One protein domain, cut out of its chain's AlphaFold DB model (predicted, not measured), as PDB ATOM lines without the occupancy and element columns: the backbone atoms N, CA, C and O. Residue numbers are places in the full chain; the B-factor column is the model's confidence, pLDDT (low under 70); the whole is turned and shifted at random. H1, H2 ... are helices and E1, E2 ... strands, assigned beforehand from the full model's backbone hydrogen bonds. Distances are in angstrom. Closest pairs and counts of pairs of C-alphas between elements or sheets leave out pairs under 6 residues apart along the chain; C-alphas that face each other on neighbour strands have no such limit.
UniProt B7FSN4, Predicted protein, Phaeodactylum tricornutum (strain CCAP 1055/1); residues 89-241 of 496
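This is residues 89 to 241 of the 496 residues of the protein "Predicted protein" of Phaeodactylum tricornutum (strain CCAP 1055/1) (UniProt B7FSN4). There is little regular structure: amid long loops, a strongly twisted, branched sheet of seven strands turns where E5 bends by 68 degrees. Of 153 printed residues, 60 are in named elements, H1 E1 E2 H2 E3 E4 E5 E6 E7 H3; the class is mixed. Strand pairs are antiparallel but for E1 and E2. The whole is compact, radius of gyration of the C-alphas 16.2 A, spanning 46 by 33 by 29 A.

E5, residues 178-187, is 24.4 A long. The others are E1 103-109, E2 143-145, E3 153-158, E4 161-167, E6 204-209, E7 229-234, H2 146-150. H1, 89-94, begins at C-alpha (179.740, 124.994, 167.060); H3, 237-240, ends at (161.754, 127.818, 153.170).

E3 E4 E5 E6 form a meander, each strand the antiparallel neighbour of the one before. Within hydrogen-bond range are N 182 of E5 and O 232 of E7, 2.9 A. H1 is on the sheet at a height of 8.5 A, H2 at 6.6 A; H3 is not on it. H1 and H2 have every O i to N i+4 pair within range.

The printed part has no cut. Residues 191-201 stand free; pLDDT is under 70 at 191-200 and 215-218.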
ATOM      1  N   GLU A  89     179.506 125.957 168.136       97.00
ATOM      2  CA  GLU A  89     179.740 124.994 167.060       97.00
ATOM      3  C   GLU A  89     178.453 124.239 166.705       97.00
ATOM      4  O   GLU A  89     178.040 124.228 165.544       97.00
ATOM      5  N   GLU A  90     177.766 123.671 167.700       96.81
ATOM      6  CA  GLU A  90     176.501 122.958 167.491       96.81
ATOM      7  C   GLU A  90     175.396 123.887 166.982       96.81
ATOM      8  O   GLU A  90     174.626 123.506 166.092       96.81
ATOM      9  N   ALA A  91     175.315 125.111 167.515       97.00
ATOM     10  CA  ALA A  91     174.385 126.132 167.047       97.00
ATOM     11  C   ALA A  91     174.622 126.441 165.563       97.00
ATOM     12  O   ALA A  91     173.672 126.480 164.775       97.00
ATOM     13  N   ASN A  92     175.886 126.590 165.158       95.94
ATOM     14  CA  ASN A  92     176.255 126.825 163.769       95.94
ATOM     15  C   ASN A  92     175.934 125.624 162.862       95.94
ATOM     16  O   ASN A  92     175.454 125.819 161.746       95.94
ATOM     17  N   THR A  93     176.130 124.391 163.337       95.50
ATOM     18  CA  THR A  93     175.777 123.172 162.592       95.50
ATOM     19  C   THR A  93     174.268 123.027 162.398       95.50
ATOM     20  O   THR A  93     173.817 122.701 161.297       95.50
ATOM     21  N   ARG A  94     173.467 123.267 163.445       94.62
ATOM     22  CA  ARG A  94     172.000 123.137 163.376       94.62
ATOM     23  C   ARG A  94     171.348 124.264 162.588       94.62
ATOM     24  O   ARG A  94     170.339 124.038 161.918       94.62
ATOM     25  N   LEU A  95     171.915 125.461 162.666       95.75
ATOM     26  CA  LEU A  95     171.412 126.650 162.001       95.75
ATOM     27  C   LEU A  95     172.535 127.319 161.201       95.75
ATOM     28  O   LEU A  95     173.064 128.340 161.644       95.75
ATOM     29  N   PRO A  96     172.916 126.781 160.029       93.50
ATOM     30  CA  PRO A  96     174.000 127.347 159.233       93.50
ATOM     31  C   PRO A  96     173.695 128.792 158.829       93.50
ATOM     32  O   PRO A  96     172.542 129.161 158.590       93.50
ATOM     33  N   SER A  97     174.741 129.617 158.755       91.31
ATOM     34  CA  SER A  97     174.636 130.986 158.249       91.31
ATOM     35  C   SER A  97     174.118 130.993 156.810       91.31
ATOM     36  O   SER A  97     174.484 130.139 156.005       91.31
ATOM     37  N   GLY A  98     173.307 131.986 156.465       88.19
ATOM     38  CA  GLY A  98     172.758 132.146 155.120       88.19
ATOM     39  C   GLY A  98     171.430 132.887 155.159       88.19
ATOM     40  O   GLY A  98     170.790 132.937 156.204       88.19
ATOM     41  N   GLY A  99     171.017 133.475 154.037       88.19
ATOM     42  CA  GLY A  99     169.700 134.106 153.917       88.19
ATOM     43  C   GLY A  99     168.554 133.089 153.828       88.19
ATOM     44  O   GLY A  99     168.779 131.890 153.689       88.19
ATOM     45  N   GLY A 100     167.313 133.576 153.880       91.06
ATOM     46  CA  GLY A 100     166.113 132.748 153.700       91.06
ATOM     47  C   GLY A 100     165.659 132.013 154.964       91.06
ATOM     48  O   GLY A 100     166.001 132.401 156.079       91.06
ATOM     49  N   GLY A 101     164.873 130.954 154.780       95.75
ATOM     50  CA  GLY A 101     164.185 130.260 155.869       95.75
ATOM     51  C   GLY A 101     162.874 130.937 156.274       95.75
ATOM     52  O   GLY A 101     162.580 132.079 155.911       95.75
ATOM     53  N   LEU A 102     162.053 130.211 157.024       96.81
ATOM     54  CA  LEU A 102     160.780 130.718 157.518       96.81
ATOM     55  C   LEU A 102     160.986 131.741 158.642       96.81
ATOM     56  O   LEU A 102     161.629 131.456 159.653       96.81
ATOM     57  N   GLY A 103     160.387 132.925 158.487       96.88
ATOM     58  CA  GLY A 103     160.367 133.964 159.519       96.88
ATOM     59  C   GLY A 103     159.199 133.794 160.490       96.88
ATOM     60  O   GLY A 103     158.075 133.560 160.043       96.88
ATOM     61  N   TRP A 104     159.442 133.944 161.787       97.44
ATOM     62  CA  TRP A 104     158.458 133.824 162.865       97.44
ATOM     63  C   TRP A 104     158.484 135.061 163.762       97.44
ATOM     64  O   TRP A 104     159.491 135.762 163.840       97.44
ATOM     65  N   TYR A 105     157.375 135.315 164.451       97.06
ATOM     66  CA  TYR A 105     157.303 136.331 165.492       97.06
ATOM     67  C   TYR A 105     156.925 135.661 166.801       97.06
ATOM     68  O   TYR A 105     155.930 134.944 166.850       97.06
ATOM     69  N   ALA A 106     157.709 135.908 167.843       97.44
ATOM     70  CA  ALA A 106     157.387 135.483 169.197       97.44
ATOM     71  C   ALA A 106     157.213 136.701 170.104       97.44
ATOM     72  O   ALA A 106     157.802 137.763 169.871       97.44
ATOM     73  N   THR A 107     156.383 136.540 171.129       97.00
ATOM     74  CA  THR A 107     156.125 137.581 172.126       97.00
ATOM     75  C   THR A 107     156.928 137.249 173.375       97.00
ATOM     76  O   THR A 107     156.643 136.267 174.055       97.00
ATOM     77  N   ILE A 108     157.941 138.054 173.674       96.81
ATOM     78  CA  ILE A 108     158.725 137.906 174.897       96.81
ATOM     79  C   ILE A 108     157.979 138.640 176.006       96.81
ATOM     80  O   ILE A 108     157.734 139.848 175.914       96.81
ATOM     81  N   VAL A 109     157.605 137.892 177.041       95.56
ATOM     82  CA  VAL A 109     156.872 138.409 178.194       95.56
ATOM     83  C   VAL A 109     157.775 138.472 179.427       95.56
ATOM     84  O   VAL A 109     158.621 137.593 179.600       95.56
ATOM     85  N   PRO A 110     157.589 139.471 180.302       95.25
ATOM     86  CA  PRO A 110     158.172 139.481 181.641       95.25
ATOM     87  C   PRO A 110     157.935 138.167 182.383       95.25
ATOM     88  O   PRO A 110     156.878 137.561 182.222       95.25
ATOM     89  N   ASP A 111     158.861 137.745 183.241       94.75
ATOM     90  CA  ASP A 111     158.637 136.567 184.091       94.75
ATOM     91  C   ASP A 111     157.455 136.768 185.049       94.75
ATOM     92  O   ASP A 111     156.668 135.849 185.277       94.75
ATOM     93  N   GLU A 112     157.287 138.005 185.521       95.12
ATOM     94  CA  GLU A 112     156.182 138.474 186.359       95.12
ATOM     95  C   GLU A 112     155.068 139.118 185.513       95.12
ATOM     96  O   GLU A 112     154.629 140.242 185.750       95.12
ATOM     97  N   PHE A 113     154.593 138.418 184.478       95.06
ATOM     98  CA  PHE A 113     153.546 138.933 183.581       95.06
ATOM     99  C   PHE A 113     152.143 139.029 184.224       95.06
ATOM    100  O   PHE A 113     151.219 139.556 183.594       95.06
ATOM    101  N   VAL A 114     151.980 138.544 185.464       95.88
ATOM    102  CA  VAL A 114     150.779 138.710 186.299       95.88
ATOM    103  C   VAL A 114     151.148 139.479 187.567       95.88
ATOM    104  O   VAL A 114     151.841 138.945 188.431       95.88
ATOM    105  N   VAL A 115     150.629 140.698 187.708       94.44
ATOM    106  CA  VAL A 115     150.838 141.581 188.867       94.44
ATOM    107  C   VAL A 115     149.480 141.858 189.505       94.44
ATOM    108  O   VAL A 115     148.528 142.199 188.804       94.44
ATOM    109  N   ASP A 116     149.353 141.643 190.816       94.88
ATOM    110  CA  ASP A 116     148.095 141.819 191.567       94.88
ATOM    111  C   ASP A 116     146.895 141.065 190.959       94.88
ATOM    112  O   ASP A 116     145.770 141.561 190.892       94.88
ATOM    113  N   GLY A 117     147.151 139.856 190.444       94.19
ATOM    114  CA  GLY A 117     146.137 139.016 189.792       94.19
ATOM    115  C   GLY A 117     145.698 139.504 188.407       94.19
ATOM    116  O   GLY A 117     144.766 138.948 187.827       94.19
ATOM    117  N   LYS A 118     146.355 140.526 187.847       95.62
ATOM    118  CA  LYS A 118     146.053 141.088 186.527       95.62
ATOM    119  C   LYS A 118     147.217 140.873 185.569       95.62
ATOM    120  O   LYS A 118     148.378 140.979 185.951       95.62
ATOM    121  N   LEU A 119     146.903 140.600 184.303       94.69
ATOM    122  CA  LEU A 119     147.915 140.610 183.246       94.69
ATOM    123  C   LEU A 119     148.460 142.017 183.056       94.69
ATOM    124  O   LEU A 119     147.702 142.992 183.081       94.69
ATOM    125  N   ILE A 120     149.758 142.110 182.791       93.50
ATOM    126  CA  ILE A 120     150.347 143.371 182.356       93.50
ATOM    127  C   ILE A 120     149.682 143.854 181.045       93.50
ATOM    128  O   ILE A 120     149.302 143.035 180.197       93.50
ATOM    129  N   PRO A 121     149.539 145.177 180.844       89.88
ATOM    130  CA  PRO A 121     148.947 145.720 179.626       89.88
ATOM    131  C   PRO A 121     149.689 145.272 178.361       89.88
ATOM    132  O   PRO A 121     150.918 145.248 178.338       89.88
ATOM    133  N   GLY A 122     148.934 144.973 177.300       86.69
ATOM    134  CA  GLY A 122     149.471 144.571 175.992       86.69
ATOM    135  C   GLY A 122     149.498 143.060 175.742       86.69
ATOM    136  O   GLY A 122     149.689 142.648 174.601       86.69
ATOM    137  N   LEU A 123     149.251 142.238 176.766       92.25
ATOM    138  CA  LEU A 123     149.141 140.786 176.624       92.25
ATOM    139  C   LEU A 123     147.708 140.340 176.318       92.25
ATOM    140  O   LEU A 123     146.737 140.883 176.847       92.25
ATOM    141  N   ASN A 124     147.571 139.309 175.483       92.88
ATOM    142  CA  ASN A 124     146.273 138.732 175.161       92.88
ATOM    143  C   ASN A 124     145.871 137.688 176.208       92.88
ATOM    144  O   ASN A 124     146.522 136.655 176.339       92.88
ATOM    145  N   ARG A 125     144.758 137.921 176.912       95.00
ATOM    146  CA  ARG A 125     144.264 137.034 177.979       95.00
ATOM    147  C   ARG A 125     144.121 135.570 177.557       95.00
ATOM    148  O   ARG A 125     144.341 134.691 178.384       95.00
ATOM    149  N   LYS A 126     143.790 135.287 176.292       94.38
ATOM    150  CA  LYS A 126     143.595 133.909 175.810       94.38
ATOM    151  C   LYS A 126     144.863 133.055 175.877       94.38
ATOM    152  O   LYS A 126     144.766 131.832 175.962       94.38
ATOM    153  N   ASP A 127     146.028 133.697 175.900       95.88
ATOM    154  CA  ASP A 127     147.328 133.036 175.852       95.88
ATOM    155  C   ASP A 127     147.873 132.645 177.235       95.88
ATOM    156  O   ASP A 127     148.898 131.971 177.326       95.88
ATOM    157  N   PHE A 128     147.185 133.024 178.315       96.38
ATOM    158  CA  PHE A 128     147.645 132.821 179.688       96.38
ATOM    159  C   PHE A 128     146.569 132.150 180.536       96.38
ATOM    160  O   PHE A 128     145.369 132.341 180.328       96.38
ATOM    161  N   ASP A 129     147.014 131.349 181.492       96.12
ATOM    162  CA  ASP A 129     146.203 130.858 182.595       96.12
ATOM    163  C   ASP A 129     146.513 131.729 183.820       96.12
ATOM    164  O   ASP A 129     147.647 131.753 184.306       96.12
ATOM    165  N   LEU A 130     145.531 132.530 184.248       94.94
ATOM    166  CA  LEU A 130     145.712 133.503 185.333       94.94
ATOM    167  C   LEU A 130     145.724 132.843 186.707       94.94
ATOM    168  O   LEU A 130     146.362 133.376 187.614       94.94
ATOM    169  N   ASP A 131     145.065 131.693 186.834       94.19
ATOM    170  CA  ASP A 131     144.951 130.975 188.096       94.19
ATOM    171  C   ASP A 131     146.280 130.281 188.402       94.19
ATOM    172  O   ASP A 131     146.838 130.439 189.488       94.19
ATOM    173  N   SER A 132     146.857 129.592 187.409       95.56
ATOM    174  CA  SER A 132     148.185 128.979 187.543       95.56
ATOM    175  C   SER A 132     149.344 129.940 187.273       95.56
ATOM    176  O   SER A 132     150.498 129.564 187.472       95.56
ATOM    177  N   LYS A 133     149.071 131.166 186.805       96.06
ATOM    178  CA  LYS A 133     150.078 132.148 186.359       96.06
ATOM    179  C   LYS A 133     151.064 131.550 185.347       96.06
ATOM    180  O   LYS A 133     152.275 131.779 185.414       96.06
ATOM    181  N   THR A 134     150.557 130.763 184.399       96.00
ATOM    182  CA  THR A 134     151.369 130.114 183.359       96.00
ATOM    183  C   THR A 134     150.980 130.575 181.963       96.00
ATOM    184  O   THR A 134     149.877 131.054 181.699       96.00
ATOM    185  N   ILE A 135     151.928 130.438 181.041       96.19
ATOM    186  CA  ILE A 135     151.686 130.639 179.619       96.19
ATOM    187  C   ILE A 135     151.005 129.378 179.079       96.19
ATOM    188  O   ILE A 135     151.523 128.272 179.258       96.19
ATOM    189  N   LYS A 136     149.867 129.525 178.395       95.31
ATOM    190  CA  LYS A 136     149.244 128.396 177.701       95.31
ATOM    191  C   LYS A 136     150.126 128.000 176.521       95.31
ATOM    192  O   LYS A 136     150.550 128.841 175.727       95.31
ATOM    193  N   GLN A 137     150.397 126.708 176.407       94.88
ATOM    194  CA  GLN A 137     151.180 126.175 175.300       94.88
ATOM    195  C   GLN A 137     150.384 126.212 173.992       94.88
ATOM    196  O   GLN A 137     149.150 126.217 173.989       94.88
ATOM    197  N   ARG A 138     151.121 126.183 172.883       93.12
ATOM    198  CA  ARG A 138     150.630 126.070 171.509       93.12
ATOM    199  C   ARG A 138     149.645 127.166 171.112       93.12
ATOM    200  O   ARG A 138     148.612 126.923 170.493       93.12
ATOM    201  N   ARG A 139     149.985 128.400 171.467       94.50
ATOM    202  CA  ARG A 139     149.301 129.619 171.043       94.50
ATOM    203  C   ARG A 139     149.991 130.199 169.812       94.50
ATOM    204  O   ARG A 139     151.214 130.147 169.676       94.50
ATOM    205  N   ALA A 140     149.195 130.756 168.902       92.00
ATOM    206  CA  ALA A 140     149.680 131.309 167.636       92.00
ATOM    207  C   ALA A 140     150.530 132.584 167.814       92.00
ATOM    208  O   ALA A 140     151.325 132.919 166.946       92.00
ATOM    209  N   THR A 141     150.381 133.282 168.944       93.38
ATOM    210  CA  THR A 141     151.164 134.473 169.330       93.38
ATOM    211  C   THR A 141     152.560 134.134 169.872       93.38
ATOM    212  O   THR A 141     153.364 135.041 170.099       93.38
ATOM    213  N   ILE A 142     152.834 132.837 170.082       97.00
ATOM    214  CA  ILE A 142     154.104 132.255 170.542       97.00
ATOM    215  C   ILE A 142     154.698 133.032 171.740       97.00
ATOM    216  O   ILE A 142     155.799 133.580 171.649       97.00
ATOM    217  N   PRO A 143     153.967 133.147 172.864       97.12
ATOM    218  CA  PRO A 143     154.483 133.790 174.063       97.12
ATOM    219  C   PRO A 143     155.555 132.926 174.739       97.12
ATOM    220  O   PRO A 143     155.391 131.711 174.894       97.12
ATOM    221  N   VAL A 144     156.639 133.568 175.169       97.00
ATOM    222  CA  VAL A 144     157.772 132.957 175.877       97.00
ATOM    223  C   VAL A 144     158.268 133.907 176.967       97.00
ATOM    224  O   VAL A 144     158.286 135.122 176.769       97.00
ATOM    225  N   LYS A 145     158.647 133.374 178.131       96.25
ATOM    226  CA  LYS A 145     159.207 134.186 179.218       96.25
ATOM    227  C   LYS A 145     160.566 134.764 178.831       96.25
ATOM    228  O   LYS A 145     161.333 134.119 178.120       96.25
ATOM    229  N   ALA A 146     160.881 135.951 179.340       95.88
ATOM    230  CA  ALA A 146     162.161 136.610 179.113       95.88
ATOM    231  C   ALA A 146     163.335 135.737 179.577       95.88
ATOM    232  O   ALA A 146     164.222 135.461 178.770       95.88
ATOM    233  N   THR A 147     163.317 135.234 180.818       94.69
ATOM    234  CA  THR A 147     164.400 134.362 181.313       94.69
ATOM    235  C   THR A 147     164.595 133.109 180.461       94.69
ATOM    236  O   THR A 147     165.729 132.720 180.191       94.69
ATOM    237  N   ASP A 148     163.504 132.501 179.998       95.88
ATOM    238  CA  ASP A 148     163.555 131.305 179.159       95.88
ATOM    239  C   ASP A 148     164.086 131.620 177.757       95.88
ATOM    240  O   ASP A 148     164.877 130.851 177.218       95.88
ATOM    241  N   PHE A 149     163.704 132.756 177.171       96.62
ATOM    242  CA  PHE A 149     164.186 133.162 175.856       96.62
ATOM    243  C   PHE A 149     165.673 133.533 175.876       96.62
ATOM    244  O   PHE A 149     166.458 132.935 175.143       96.62
ATOM    245  N   PHE A 150     166.072 134.481 176.732       95.81
ATOM    246  CA  PHE A 150     167.450 134.986 176.777       95.81
ATOM    247  C   PHE A 150     168.436 133.963 177.335       95.81
ATOM    248  O   PHE A 150     169.535 133.839 176.805       95.81
ATOM    249  N   GLY A 151     168.025 133.166 178.326       95.50
ATOM    250  CA  GLY A 151     168.845 132.071 178.849       95.50
ATOM    251  C   GLY A 151     169.102 130.954 177.831       95.50
ATOM    252  O   GLY A 151     169.956 130.106 178.065       95.50
ATOM    253  N   SER A 152     168.381 130.943 176.707       96.88
ATOM    254  CA  SER A 152     168.499 129.946 175.638       96.88
ATOM    255  C   SER A 152     169.238 130.463 174.395       96.88
ATOM    256  O   SER A 152     169.194 129.815 173.346       96.88
ATOM    257  N   LEU A 153     169.869 131.641 174.472       96.88
ATOM    258  CA  LEU A 153     170.622 132.224 173.363       96.88
ATOM    259  C   LEU A 153     172.094 131.800 173.393       96.88
ATOM    260  O   LEU A 153     172.771 131.918 174.409       96.88
ATOM    261  N   THR A 154     172.606 131.416 172.229       96.12
ATOM    262  CA  THR A 154     174.030 131.208 171.959       96.12
ATOM    263  C   THR A 154     174.509 132.294 171.005       96.12
ATOM    264  O   THR A 154     173.947 132.467 169.918       96.12
ATOM    265  N   LYS A 155     175.562 133.029 171.373       96.00
ATOM    266  CA  LYS A 155     176.262 133.912 170.435       96.00
ATOM    267  C   LYS A 155     177.173 133.063 169.545       96.00
ATOM    268  O   LYS A 155     177.988 132.296 170.045       96.00
ATOM    269  N   VAL A 156     177.023 133.199 168.232       95.50
ATOM    270  CA  VAL A 156     177.828 132.510 167.219       95.50
ATOM    271  C   VAL A 156     178.585 133.564 166.428       95.50
ATOM    272  O   VAL A 156     177.977 134.376 165.726       95.50
ATOM    273  N   ASP A 157     179.906 133.558 166.536       94.00
ATOM    274  CA  ASP A 157     180.765 134.439 165.756       94.00
ATOM    275  C   ASP A 157     181.041 133.828 164.377       94.00
ATOM    276  O   ASP A 157     181.297 132.633 164.235       94.00
ATOM    277  N   SER A 158     180.950 134.650 163.334       88.81
ATOM    278  CA  SER A 158     181.220 134.248 161.953       88.81
ATOM    279  C   SER A 158     182.029 135.328 161.234       88.81
ATOM    280  O   SER A 158     182.005 136.485 161.663       88.81
ATOM    281  N   PRO A 159     182.681 135.013 160.099       88.56
ATOM    282  CA  PRO A 159     183.353 136.026 159.285       88.56
ATOM    283  C   PRO A 159     182.426 137.170 158.837       88.56
ATOM    284  O   PRO A 159     182.882 138.289 158.629       88.56
ATOM    285  N   SER A 160     181.119 136.905 158.715       87.88
ATOM    286  CA  SER A 160     180.088 137.904 158.389       87.88
ATOM    287  C   SER A 160     179.573 138.714 159.589       87.88
ATOM    288  O   SER A 160     178.714 139.575 159.412       87.88
ATOM    289  N   GLY A 161     180.076 138.449 160.798       89.69
ATOM    290  CA  GLY A 161     179.661 139.081 162.050       89.69
ATOM    291  C   GLY A 161     179.078 138.096 163.066       89.69
ATOM    292  O   GLY A 161     178.849 136.920 162.775       89.69
ATOM    293  N   SER A 162     178.847 138.588 164.281       92.75
ATOM    294  CA  SER A 162     178.194 137.831 165.349       92.75
ATOM    295  C   SER A 162     176.687 137.741 165.117       92.75
ATOM    296  O   SER A 162     176.044 138.720 164.734       92.75
ATOM    297  N   ARG A 163     176.105 136.581 165.417       94.25
ATOM    298  CA  ARG A 163     174.655 136.348 165.411       94.25
ATOM    299  C   ARG A 163     174.220 135.637 166.687       94.25
ATOM    300  O   ARG A 163     175.027 134.978 167.332       94.25
ATOM    301  N   HIS A 164     172.945 135.763 167.040       96.31
ATOM    302  CA  HIS A 164     172.375 135.106 168.216       96.31
ATOM    303  C   HIS A 164     171.421 134.005 167.773       96.31
ATOM    304  O   HIS A 164     170.499 134.254 166.993       96.31
ATOM    305  N   VAL A 165     171.658 132.793 168.266       97.12
ATOM    306  CA  VAL A 165     170.869 131.604 167.959       97.12
ATOM    307  C   VAL A 165     170.107 131.192 169.207       97.12
ATOM    308  O   VAL A 165     170.703 130.882 170.229       97.12
ATOM    309  N   PHE A 166     168.786 131.192 169.122       97.62
ATOM    310  CA  PHE A 166     167.901 130.626 170.123       97.62
ATOM    311  C   PHE A 166     167.780 129.111 169.930       97.62
ATOM    312  O   PHE A 166     167.509 128.659 168.813       97.62
ATOM    313  N   TYR A 167     167.891 128.347 171.020       97.31
ATOM    314  CA  TYR A 167     167.621 126.911 171.039       97.31
ATOM    315  C   TYR A 167     166.649 126.519 172.158       97.31
ATOM    316  O   TYR A 167     166.919 126.729 173.333       97.31
ATOM    317  N   GLY A 168     165.519 125.922 171.786       95.62
ATOM    318  CA  GLY A 168     164.484 125.461 172.710       95.62
ATOM    319  C   GLY A 168     163.132 125.323 172.017       95.62
ATOM    320  O   GLY A 168     162.972 125.744 170.879       95.62
ATOM    321  N   VAL A 169     162.129 124.733 172.670       96.19
ATOM    322  CA  VAL A 169     160.810 124.493 172.044       96.19
ATOM    323  C   VAL A 169     159.895 125.701 172.250       96.19
ATOM    324  O   VAL A 169     159.275 125.823 173.304       96.19
ATOM    325  N   LEU A 170     159.780 126.616 171.282       95.94
ATOM    326  CA  LEU A 170     159.010 127.860 171.458       95.94
ATOM    327  C   LEU A 170     157.528 127.599 171.747       95.94
ATOM    328  O   LEU A 170     156.814 127.021 170.931       95.94
ATOM    329  N   ASN A 171     157.060 128.062 172.911       95.75
ATOM    330  CA  ASN A 171     155.673 127.942 173.368       95.75
ATOM    331  C   ASN A 171     155.099 126.505 173.265       95.75
ATOM    332  O   ASN A 171     153.899 126.316 173.088       95.75
ATOM    333  N   GLY A 172     155.940 125.471 173.368       94.56
ATOM    334  CA  GLY A 172     155.506 124.069 173.269       94.56
ATOM    335  C   GLY A 172     155.126 123.600 171.856       94.56
ATOM    336  O   GLY A 172     154.455 122.572 171.722       94.56
ATOM    337  N   TRP A 173     155.521 124.336 170.809       96.12
ATOM    338  CA  TRP A 173     155.408 123.917 169.409       96.12
ATOM    339  C   TRP A 173     156.602 123.041 169.005       96.12
ATOM    340  O   TRP A 173     157.703 123.573 168.845       96.12
ATOM    341  N   PRO A 174     156.428 121.719 168.812       96.12
ATOM    342  CA  PRO A 174     157.545 120.800 168.595       96.12
ATOM    343  C   PRO A 174     158.409 121.118 167.375       96.12
ATOM    344  O   PRO A 174     159.600 120.811 167.415       96.12
ATOM    345  N   GLY A 175     157.849 121.733 166.332       95.94
ATOM    346  CA  GLY A 175     158.602 122.112 165.136       95.94
ATOM    347  C   GLY A 175     159.335 123.453 165.247       95.94
ATOM    348  O   GLY A 175     160.140 123.785 164.379       95.94
ATOM    349  N   LEU A 176     159.132 124.216 166.328       96.88
ATOM    350  CA  LEU A 176     159.797 125.499 166.548       96.88
ATOM    351  C   LEU A 176     160.963 125.362 167.540       96.88
ATOM    352  O   LEU A 176     160.812 125.701 168.713       96.88
ATOM    353  N   ARG A 177     162.126 124.877 167.070       95.75
ATOM    354  CA  ARG A 177     163.261 124.502 167.949       95.75
ATOM    355  C   ARG A 177     164.519 125.371 167.899       95.75
ATOM    356  O   ARG A 177     165.219 125.473 168.900       95.75
ATOM    357  N   CYS A 178     164.881 125.903 166.735       97.00
ATOM    358  CA  CYS A 178     166.173 126.564 166.541       97.00
ATOM    359  C   CYS A 178     166.019 127.749 165.590       97.00
ATOM    360  O   CYS A 178     165.548 127.572 164.462       97.00
ATOM    361  N   PHE A 179     166.389 128.944 166.049       97.94
ATOM    362  CA  PHE A 179     166.146 130.187 165.319       97.94
ATOM    363  C   PHE A 179     167.283 131.180 165.471       97.94
ATOM    364  O   PHE A 179     167.884 131.296 166.528       97.94
ATOM    365  N   GLU A 180     167.508 131.974 164.436       97.44
ATOM    366  CA  GLU A 180     168.349 133.158 164.500       97.44
ATOM    367  C   GLU A 180     167.491 134.345 164.922       97.44
ATOM    368  O   GLU A 180     166.385 134.544 164.404       97.44
ATOM    369  N   VAL A 181     167.995 135.141 165.858       97.44
ATOM    370  CA  VAL A 181     167.353 136.384 166.275       97.44
ATOM    371  C   VAL A 181     167.678 137.464 165.245       97.44
ATOM    372  O   VAL A 181     168.829 137.867 165.105       97.44
ATOM    373  N   GLU A 182     166.665 137.949 164.525       96.38
ATOM    374  CA  GLU A 182     166.847 139.013 163.530       96.38
ATOM    375  C   GLU A 182     166.614 140.399 164.119       96.38
ATOM    376  O   GLU A 182     167.327 141.349 163.805       96.38
ATOM    377  N   ARG A 183     165.568 140.547 164.934       96.25
ATOM    378  CA  ARG A 183     165.128 141.858 165.420       96.25
ATOM    379  C   ARG A 183     164.376 141.729 166.729       96.25
ATOM    380  O   ARG A 183     163.569 140.816 166.872       96.25
ATOM    381  N   ILE A 184     164.586 142.667 167.643       96.06
ATOM    382  CA  ILE A 184     163.789 142.801 168.862       96.06
ATOM    383  C   ILE A 184     163.125 144.171 168.841       96.06
ATOM    384  O   ILE A 184     163.786 145.212 168.775       96.06
ATOM    385  N   ASP A 185     161.803 144.139 168.911       95.38
ATOM    386  CA  ASP A 185     160.948 145.303 169.007       95.38
ATOM    387  C   ASP A 185     160.394 145.419 170.434       95.38
ATOM    388  O   ASP A 185     160.000 144.431 171.047       95.38
ATOM    389  N   GLU A 186     160.301 146.635 170.949       94.06
ATOM    390  CA  GLU A 186     159.647 146.970 172.208       94.06
ATOM    391  C   GLU A 186     158.297 147.641 171.938       94.06
ATOM    392  O   GLU A 186     158.181 148.505 171.061       94.06
ATOM    393  N   GLN A 187     157.262 147.261 172.688       90.81
ATOM    394  CA  GLN A 187     155.965 147.923 172.604       90.81
ATOM    395  C   GLN A 187     156.048 149.323 173.234       90.81
ATOM    396  O   GLN A 187     156.306 149.466 174.431       90.81
ATOM    397  N   LYS A 188     155.797 150.380 172.451       88.88
ATOM    398  CA  LYS A 188     155.738 151.745 172.993       88.88
ATOM    399  C   LYS A 188     154.433 151.930 173.760       88.88
ATOM    400  O   LYS A 188     153.357 151.741 173.198       88.88
ATOM    401  N   ARG A 189     154.514 152.382 175.014       79.06
ATOM    402  CA  ARG A 189     153.348 152.936 175.714       79.06
ATOM    403  C   ARG A 189     153.101 154.346 175.185       79.06
ATOM    404  O   ARG A 189     153.914 155.239 175.415       79.06
ATOM    405  N   GLY A 190     152.007 154.537 174.452       70.19
ATOM    406  CA  GLY A 190     151.508 155.878 174.175       70.19
ATOM    407  C   GLY A 190     151.127 156.540 175.499       70.19
ATOM    408  O   GLY A 190     150.281 156.022 176.218       70.19
ATOM    409  N   LEU A 191     151.768 157.661 175.844       63.00
ATOM    410  CA  LEU A 191     151.345 158.509 176.971       63.00
ATOM    411  C   LEU A 191     150.003 159.203 176.685       63.00
ATOM    412  O   LEU A 191     149.324 159.643 177.605       63.00
ATOM    413  N   VAL A 192     149.620 159.281 175.409       65.06
ATOM    414  CA  VAL A 192     148.365 159.859 174.930       65.06
ATOM    415  C   VAL A 192     147.794 158.901 173.897       65.06
ATOM    416  O   VAL A 192     148.453 158.647 172.889       65.06
ATOM    417  N   ALA A 193     146.591 158.383 174.161       57.84
ATOM    418  CA  ALA A 193     145.861 157.530 173.232       57.84
ATOM    419  C   ALA A 193     145.630 158.297 171.923       57.84
ATOM    420  O   ALA A 193     144.785 159.188 171.846       57.84
ATOM    421  N   THR A 194     146.416 158.002 170.894       65.25
ATOM    422  CA  THR A 194     146.180 158.587 169.570       65.25
ATOM    423  C   THR A 194     144.944 157.932 168.944       65.25
ATOM    424  O   THR A 194     144.714 156.745 169.169       65.25
ATOM    425  N   PRO A 195     144.162 158.625 168.096       65.31
ATOM    426  CA  PRO A 195     143.014 158.020 167.408       65.31
ATOM    427  C   PRO A 195     143.349 156.741 166.614       65.31
ATOM    428  O   PRO A 195     142.493 155.888 166.425       65.31
ATOM    429  N   MET A 196     144.607 156.553 166.193       55.56
ATOM    430  CA  MET A 196     145.064 155.294 165.583       55.56
ATOM    431  C   MET A 196     145.191 154.127 166.573       55.56
ATOM    432  O   MET A 196     145.018 152.975 166.178       55.56
ATOM    433  N   GLU A 197     145.473 154.390 167.849       57.53
ATOM    434  CA  GLU A 197     145.493 153.360 168.899       57.53
ATOM    435  C   GLU A 197     144.075 152.875 169.233       57.53
ATOM    436  O   GLU A 197     143.912 151.741 169.677       57.53
ATOM    437  N   PHE A 198     143.049 153.666 168.896       58.09
ATOM    438  CA  PHE A 198     141.641 153.255 168.930       58.09
ATOM    439  C   PHE A 198     141.342 152.092 167.969       58.09
ATOM    440  O   PHE A 198     140.469 151.274 168.242       58.09
ATOM    441  N   PHE A 199     142.117 151.959 166.887       64.38
ATOM    442  CA  PHE A 199     142.052 150.818 165.966       64.38
ATOM    443  C   PHE A 199     142.972 149.654 166.384       64.38
ATOM    444  O   PHE A 199     143.265 148.770 165.579       64.38
ATOM    445  N   GLY A 200     143.478 149.651 167.623       61.25
ATOM    446  CA  GLY A 200     144.194 148.517 168.216       61.25
ATOM    447  C   GLY A 200     145.614 148.269 167.688       61.25
ATOM    448  O   GLY A 200     146.238 147.270 168.053       61.25
ATOM    449  N   LYS A 201     146.175 149.152 166.851       71.25
ATOM    450  CA  LYS A 201     147.536 148.976 166.320       71.25
ATOM    451  C   LYS A 201     148.580 149.471 167.319       71.25
ATOM    452  O   LYS A 201     148.902 150.655 167.376       71.25
ATOM    453  N   SER A 202     149.150 148.543 168.087       77.69
ATOM    454  CA  SER A 202     150.300 148.831 168.953       77.69
ATOM    455  C   SER A 202     151.496 149.327 168.135       77.69
ATOM    456  O   SER A 202     151.889 148.688 167.155       77.69
ATOM    457  N   LYS A 203     152.104 150.444 168.552       86.81
ATOM    458  CA  LYS A 203     153.365 150.929 167.978       86.81
ATOM    459  C   LYS A 203     154.536 150.151 168.571       86.81
ATOM    460  O   LYS A 203     154.657 150.016 169.786       86.81
ATOM    461  N   TRP A 204     155.419 149.688 167.699       91.62
ATOM    462  CA  TRP A 204     156.607 148.918 168.053       91.62
ATOM    463  C   TRP A 204     157.863 149.726 167.717       91.62
ATOM    464  O   TRP A 204     157.924 150.361 166.664       91.62
ATOM    465  N   ALA A 205     158.847 149.727 168.612       92.88
ATOM    466  CA  ALA A 205     160.141 150.374 168.425       92.88
ATOM    467  C   ALA A 205     161.235 149.317 168.324       92.88
ATOM    468  O   ALA A 205     161.390 148.529 169.249       92.88
ATOM    469  N   THR A 206     162.029 149.319 167.259       93.94
ATOM    470  CA  THR A 206     163.202 148.442 167.190       93.94
ATOM    471  C   THR A 206     164.231 148.879 168.231       93.94
ATOM    472  O   THR A 206     164.760 149.990 168.147       93.94
ATOM    473  N   ILE A 207     164.537 148.010 169.192       93.69
ATOM    474  CA  ILE A 207     165.593 148.249 170.188       93.69
ATOM    475  C   ILE A 207     166.899 147.551 169.796       93.69
ATOM    476  O   ILE A 207     167.982 148.058 170.089       93.69
ATOM    477  N   TRP A 208     166.803 146.451 169.045       93.81
ATOM    478  CA  TRP A 208     167.947 145.694 168.547       93.81
ATOM    479  C   TRP A 208     167.649 145.073 167.173       93.81
ATOM    480  O   TRP A 208     166.511 144.686 166.899       93.81
ATOM    481  N   SER A 209     168.662 144.975 166.308       94.06
ATOM    482  CA  SER A 209     168.569 144.362 164.975       94.06
ATOM    483  C   SER A 209     169.910 143.756 164.580       94.06
ATOM    484  O   SER A 209     170.920 144.448 164.677       94.06
ATOM    485  N   SER A 210     169.911 142.534 164.041       91.50
ATOM    486  CA  SER A 210     171.120 141.856 163.547       91.50
ATOM    487  C   SER A 210     171.782 142.584 162.371       91.50
ATOM    488  O   SER A 210     172.954 142.376 162.070       91.50
ATOM    489  N   SER A 211     171.046 143.468 161.700       90.62
ATOM    490  CA  SER A 211     171.555 144.308 160.615       90.62
ATOM    491  C   SER A 211     172.298 145.565 161.090       90.62
ATOM    492  O   SER A 211     172.879 146.260 160.259       90.62
ATOM    493  N   ASP A 212     172.237 145.915 162.379       88.25
ATOM    494  CA  ASP A 212     172.869 147.122 162.925       88.25
ATOM    495  C   ASP A 212     174.249 146.787 163.511       88.25
ATOM    496  O   ASP A 212     174.384 146.363 164.662       88.25
ATOM    497  N   SER A 213     175.299 147.010 162.716       71.38
ATOM    498  CA  SER A 213     176.683 146.677 163.074       71.38
ATOM    499  C   SER A 213     177.169 147.329 164.371       71.38
ATOM    500  O   SER A 213     178.052 146.778 165.024       71.38
ATOM    501  N   LYS A 214     176.580 148.460 164.793       74.12
ATOM    502  CA  LYS A 214     176.954 149.142 166.043       74.12
ATOM    503  C   LYS A 214     176.388 148.459 167.291       74.12
ATOM    504  O   LYS A 214     176.949 148.627 168.368       74.12
ATOM    505  N   ARG A 215     175.290 147.705 167.162       66.12
ATOM    506  CA  ARG A 215     174.576 147.047 168.279       66.12
ATOM    507  C   ARG A 215     174.750 145.527 168.310       66.12
ATOM    508  O   ARG A 215     174.281 144.874 169.239       66.12
ATOM    509  N   ASN A 216     175.451 144.954 167.334       62.41
ATOM    510  CA  ASN A 216     175.667 143.508 167.236       62.41
ATOM    511  C   ASN A 216     176.663 142.941 168.267       62.41
ATOM    512  O   ASN A 216     176.696 141.729 168.470       62.41
ATOM    513  N   CYS A 217     177.453 143.792 168.934       59.53
ATOM    514  CA  CYS A 217     178.474 143.357 169.895       59.53
ATOM    515  C   CYS A 217     178.009 143.318 171.359       59.53
ATOM    516  O   CYS A 217     178.730 142.767 172.188       59.53
ATOM    517  N   THR A 218     176.848 143.887 171.696       69.25
ATOM    518  CA  THR A 218     176.337 143.906 173.075       69.25
ATOM    519  C   THR A 218     175.563 142.637 173.397       69.25
ATOM    520  O   THR A 218     174.804 142.147 172.560       69.25
ATOM    521  N   GLU A 219     175.726 142.136 174.621       80.69
ATOM    522  CA  GLU A 219     174.912 141.045 175.151       80.69
ATOM    523  C   GLU A 219     173.421 141.409 175.068       80.69
ATOM    524  O   GLU A 219     173.016 142.524 175.409       80.69
ATOM    525  N   LEU A 220     172.603 140.484 174.562       83.31
ATOM    526  CA  LEU A 220     171.163 140.677 174.431       83.31
ATOM    527  C   LEU A 220     170.497 140.585 175.805       83.31
ATOM    528  O   LEU A 220     170.069 139.515 176.228       83.31
ATOM    529  N   GLN A 221     170.386 141.723 176.482       81.56
ATOM    530  CA  GLN A 221     169.635 141.859 177.725       81.56
ATOM    531  C   GLN A 221     168.548 142.927 177.577       81.56
ATOM    532  O   GLN A 221     168.746 143.969 176.949       81.56
ATOM    533  N   ILE A 222     167.376 142.665 178.155       80.19
ATOM    534  CA  ILE A 222     166.297 143.650 178.238       80.19
ATOM    535  C   ILE A 222     166.469 144.435 179.534       80.19
ATOM    536  O   ILE A 222     166.364 143.870 180.619       80.19
ATOM    537  N   ALA A 223     166.701 145.743 179.414       78.12
ATOM    538  CA  ALA A 223     166.886 146.627 180.565       78.12
ATOM    539  C   ALA A 223     165.603 146.819 181.398       78.12
ATOM    540  O   ALA A 223     165.677 146.954 182.615       78.12
ATOM    541  N   ASP A 224     164.430 146.834 180.754       82.31
ATOM    542  CA  ASP A 224     163.131 146.975 181.422       82.31
ATOM    543  C   ASP A 224     162.368 145.649 181.385       82.31
ATOM    544  O   ASP A 224     161.631 145.349 180.445       82.31
ATOM    545  N   SER A 225     162.531 144.854 182.442       79.50
ATOM    546  CA  SER A 225     161.873 143.557 182.582       79.50
ATOM    547  C   SER A 225     160.347 143.637 182.660       79.50
ATOM    548  O   SER A 225     159.716 142.591 182.680       79.50
ATOM    549  N   ARG A 226     159.727 144.829 182.699       85.94
ATOM    550  CA  ARG A 226     158.263 145.004 182.785       85.94
ATOM    551  C   ARG A 226     157.591 145.242 181.435       85.94
ATOM    552  O   ARG A 226     156.362 145.372 181.383       85.94
ATOM    553  N   ARG A 227     158.356 145.353 180.348       91.06
ATOM    554  CA  ARG A 227     157.820 145.620 179.008       91.06
ATOM    555  C   ARG A 227     157.582 144.342 178.221       91.06
ATOM    556  O   ARG A 227     158.193 143.306 178.453       91.06
ATOM    557  N   VAL A 228     156.646 144.436 177.278       93.31
ATOM    558  CA  VAL A 228     156.376 143.380 176.303       93.31
ATOM    559  C   VAL A 228     157.232 143.643 175.076       93.31
ATOM    560  O   VAL A 228     157.238 144.752 174.528       93.31
ATOM    561  N   HIS A 229     157.931 142.607 174.630       95.50
ATOM    562  CA  HIS A 229     158.771 142.675 173.447       95.50
ATOM    563  C   HIS A 229     158.275 141.695 172.397       95.50
ATOM    564  O   HIS A 229     157.672 140.664 172.696       95.50
ATOM    565  N   ARG A 230     158.546 142.017 171.141       96.06
ATOM    566  CA  ARG A 230     158.309 141.132 170.012       96.06
ATOM    567  C   ARG A 230     159.637 140.843 169.354       96.06
ATOM    568  O   ARG A 230     160.341 141.762 168.946       96.06
ATOM    569  N   VAL A 231     159.954 139.569 169.208       97.38
ATOM    570  CA  VAL A 231     161.163 139.131 168.525       97.38
ATOM    571  C   VAL A 231     160.811 138.581 167.153       97.38
ATOM    572  O   VAL A 231     159.890 137.776 167.009       97.38
ATOM    573  N   LYS A 232     161.537 139.043 166.137       97.69
ATOM    574  CA  LYS A 232     161.537 138.466 164.798       97.69
ATOM    575  C   LYS A 232     162.631 137.410 164.738       97.69
ATOM    576  O   LYS A 232     163.800 137.699 164.998       97.69
ATOM    577  N   LEU A 233     162.223 136.197 164.407       97.94
ATOM    578  CA  LEU A 233     163.042 134.999 164.395       97.94
ATOM    579  C   LEU A 233     163.113 134.442 162.981       97.94
ATOM    580  O   LEU A 233     162.138 134.520 162.233       97.94
ATOM    581  N   ARG A 234     164.235 133.822 162.634       97.81
ATOM    582  CA  ARG A 234     164.426 133.169 161.341       97.81
ATOM    583  C   ARG A 234     164.870 131.731 161.538       97.81
ATOM    584  O   ARG A 234     165.848 131.467 162.229       97.81
ATOM    585  N   ALA A 235     164.127 130.802 160.954       97.50
ATOM    586  CA  ALA A 235     164.486 129.392 160.952       97.50
ATOM    587  C   ALA A 235     165.601 129.111 159.927       97.50
ATOM    588  O   ALA A 235     165.995 129.987 159.155       97.50
ATOM    589  N   ALA A 236     166.106 127.877 159.894       96.50
ATOM    590  CA  ALA A 236     167.180 127.496 158.977       96.50
ATOM    591  C   ALA A 236     166.803 127.757 157.506       96.50
ATOM    592  O   ALA A 236     165.639 127.560 157.154       96.50
ATOM    593  N   PRO A 237     167.749 128.129 156.619       96.06
ATOM    594  CA  PRO A 237     167.448 128.456 155.222       96.06
ATOM    595  C   PRO A 237     166.602 127.408 154.486       96.06
ATOM    596  O   PRO A 237     165.634 127.758 153.810       96.06
ATOM    597  N   TRP A 238     166.905 126.122 154.694       95.88
ATOM    598  CA  TRP A 238     166.191 124.999 154.077       95.88
ATOM    599  C   TRP A 238     164.710 124.939 154.468       95.88
ATOM    600  O   TRP A 238     163.907 124.410 153.706       95.88
ATOM    601  N   THR A 239     164.320 125.524 155.608       97.06
ATOM    602  CA  THR A 239     162.917 125.525 156.040       97.06
ATOM    603  C   THR A 239     162.027 126.280 155.080       97.06
ATOM    604  O   THR A 239     160.843 126.029 155.128       97.06
ATOM    605  N   ALA A 240     162.544 127.166 154.217       95.81
ATOM    606  CA  ALA A 240     161.754 127.818 153.170       95.81
ATOM    607  C   ALA A 240     161.331 126.861 152.040       95.81
ATOM    608  O   ALA A 240     160.450 127.205 151.253       95.81
ATOM    609  N   LEU A 241     161.969 125.690 151.955       96.19
ATOM    610  CA  LEU A 241     161.750 124.695 150.909       96.19
ATOM    611  C   LEU A 241     160.886 123.520 151.385       96.19
ATOM    612  O   LEU A 241     160.262 122.873 150.554       96.19
TER     613      LEU A 241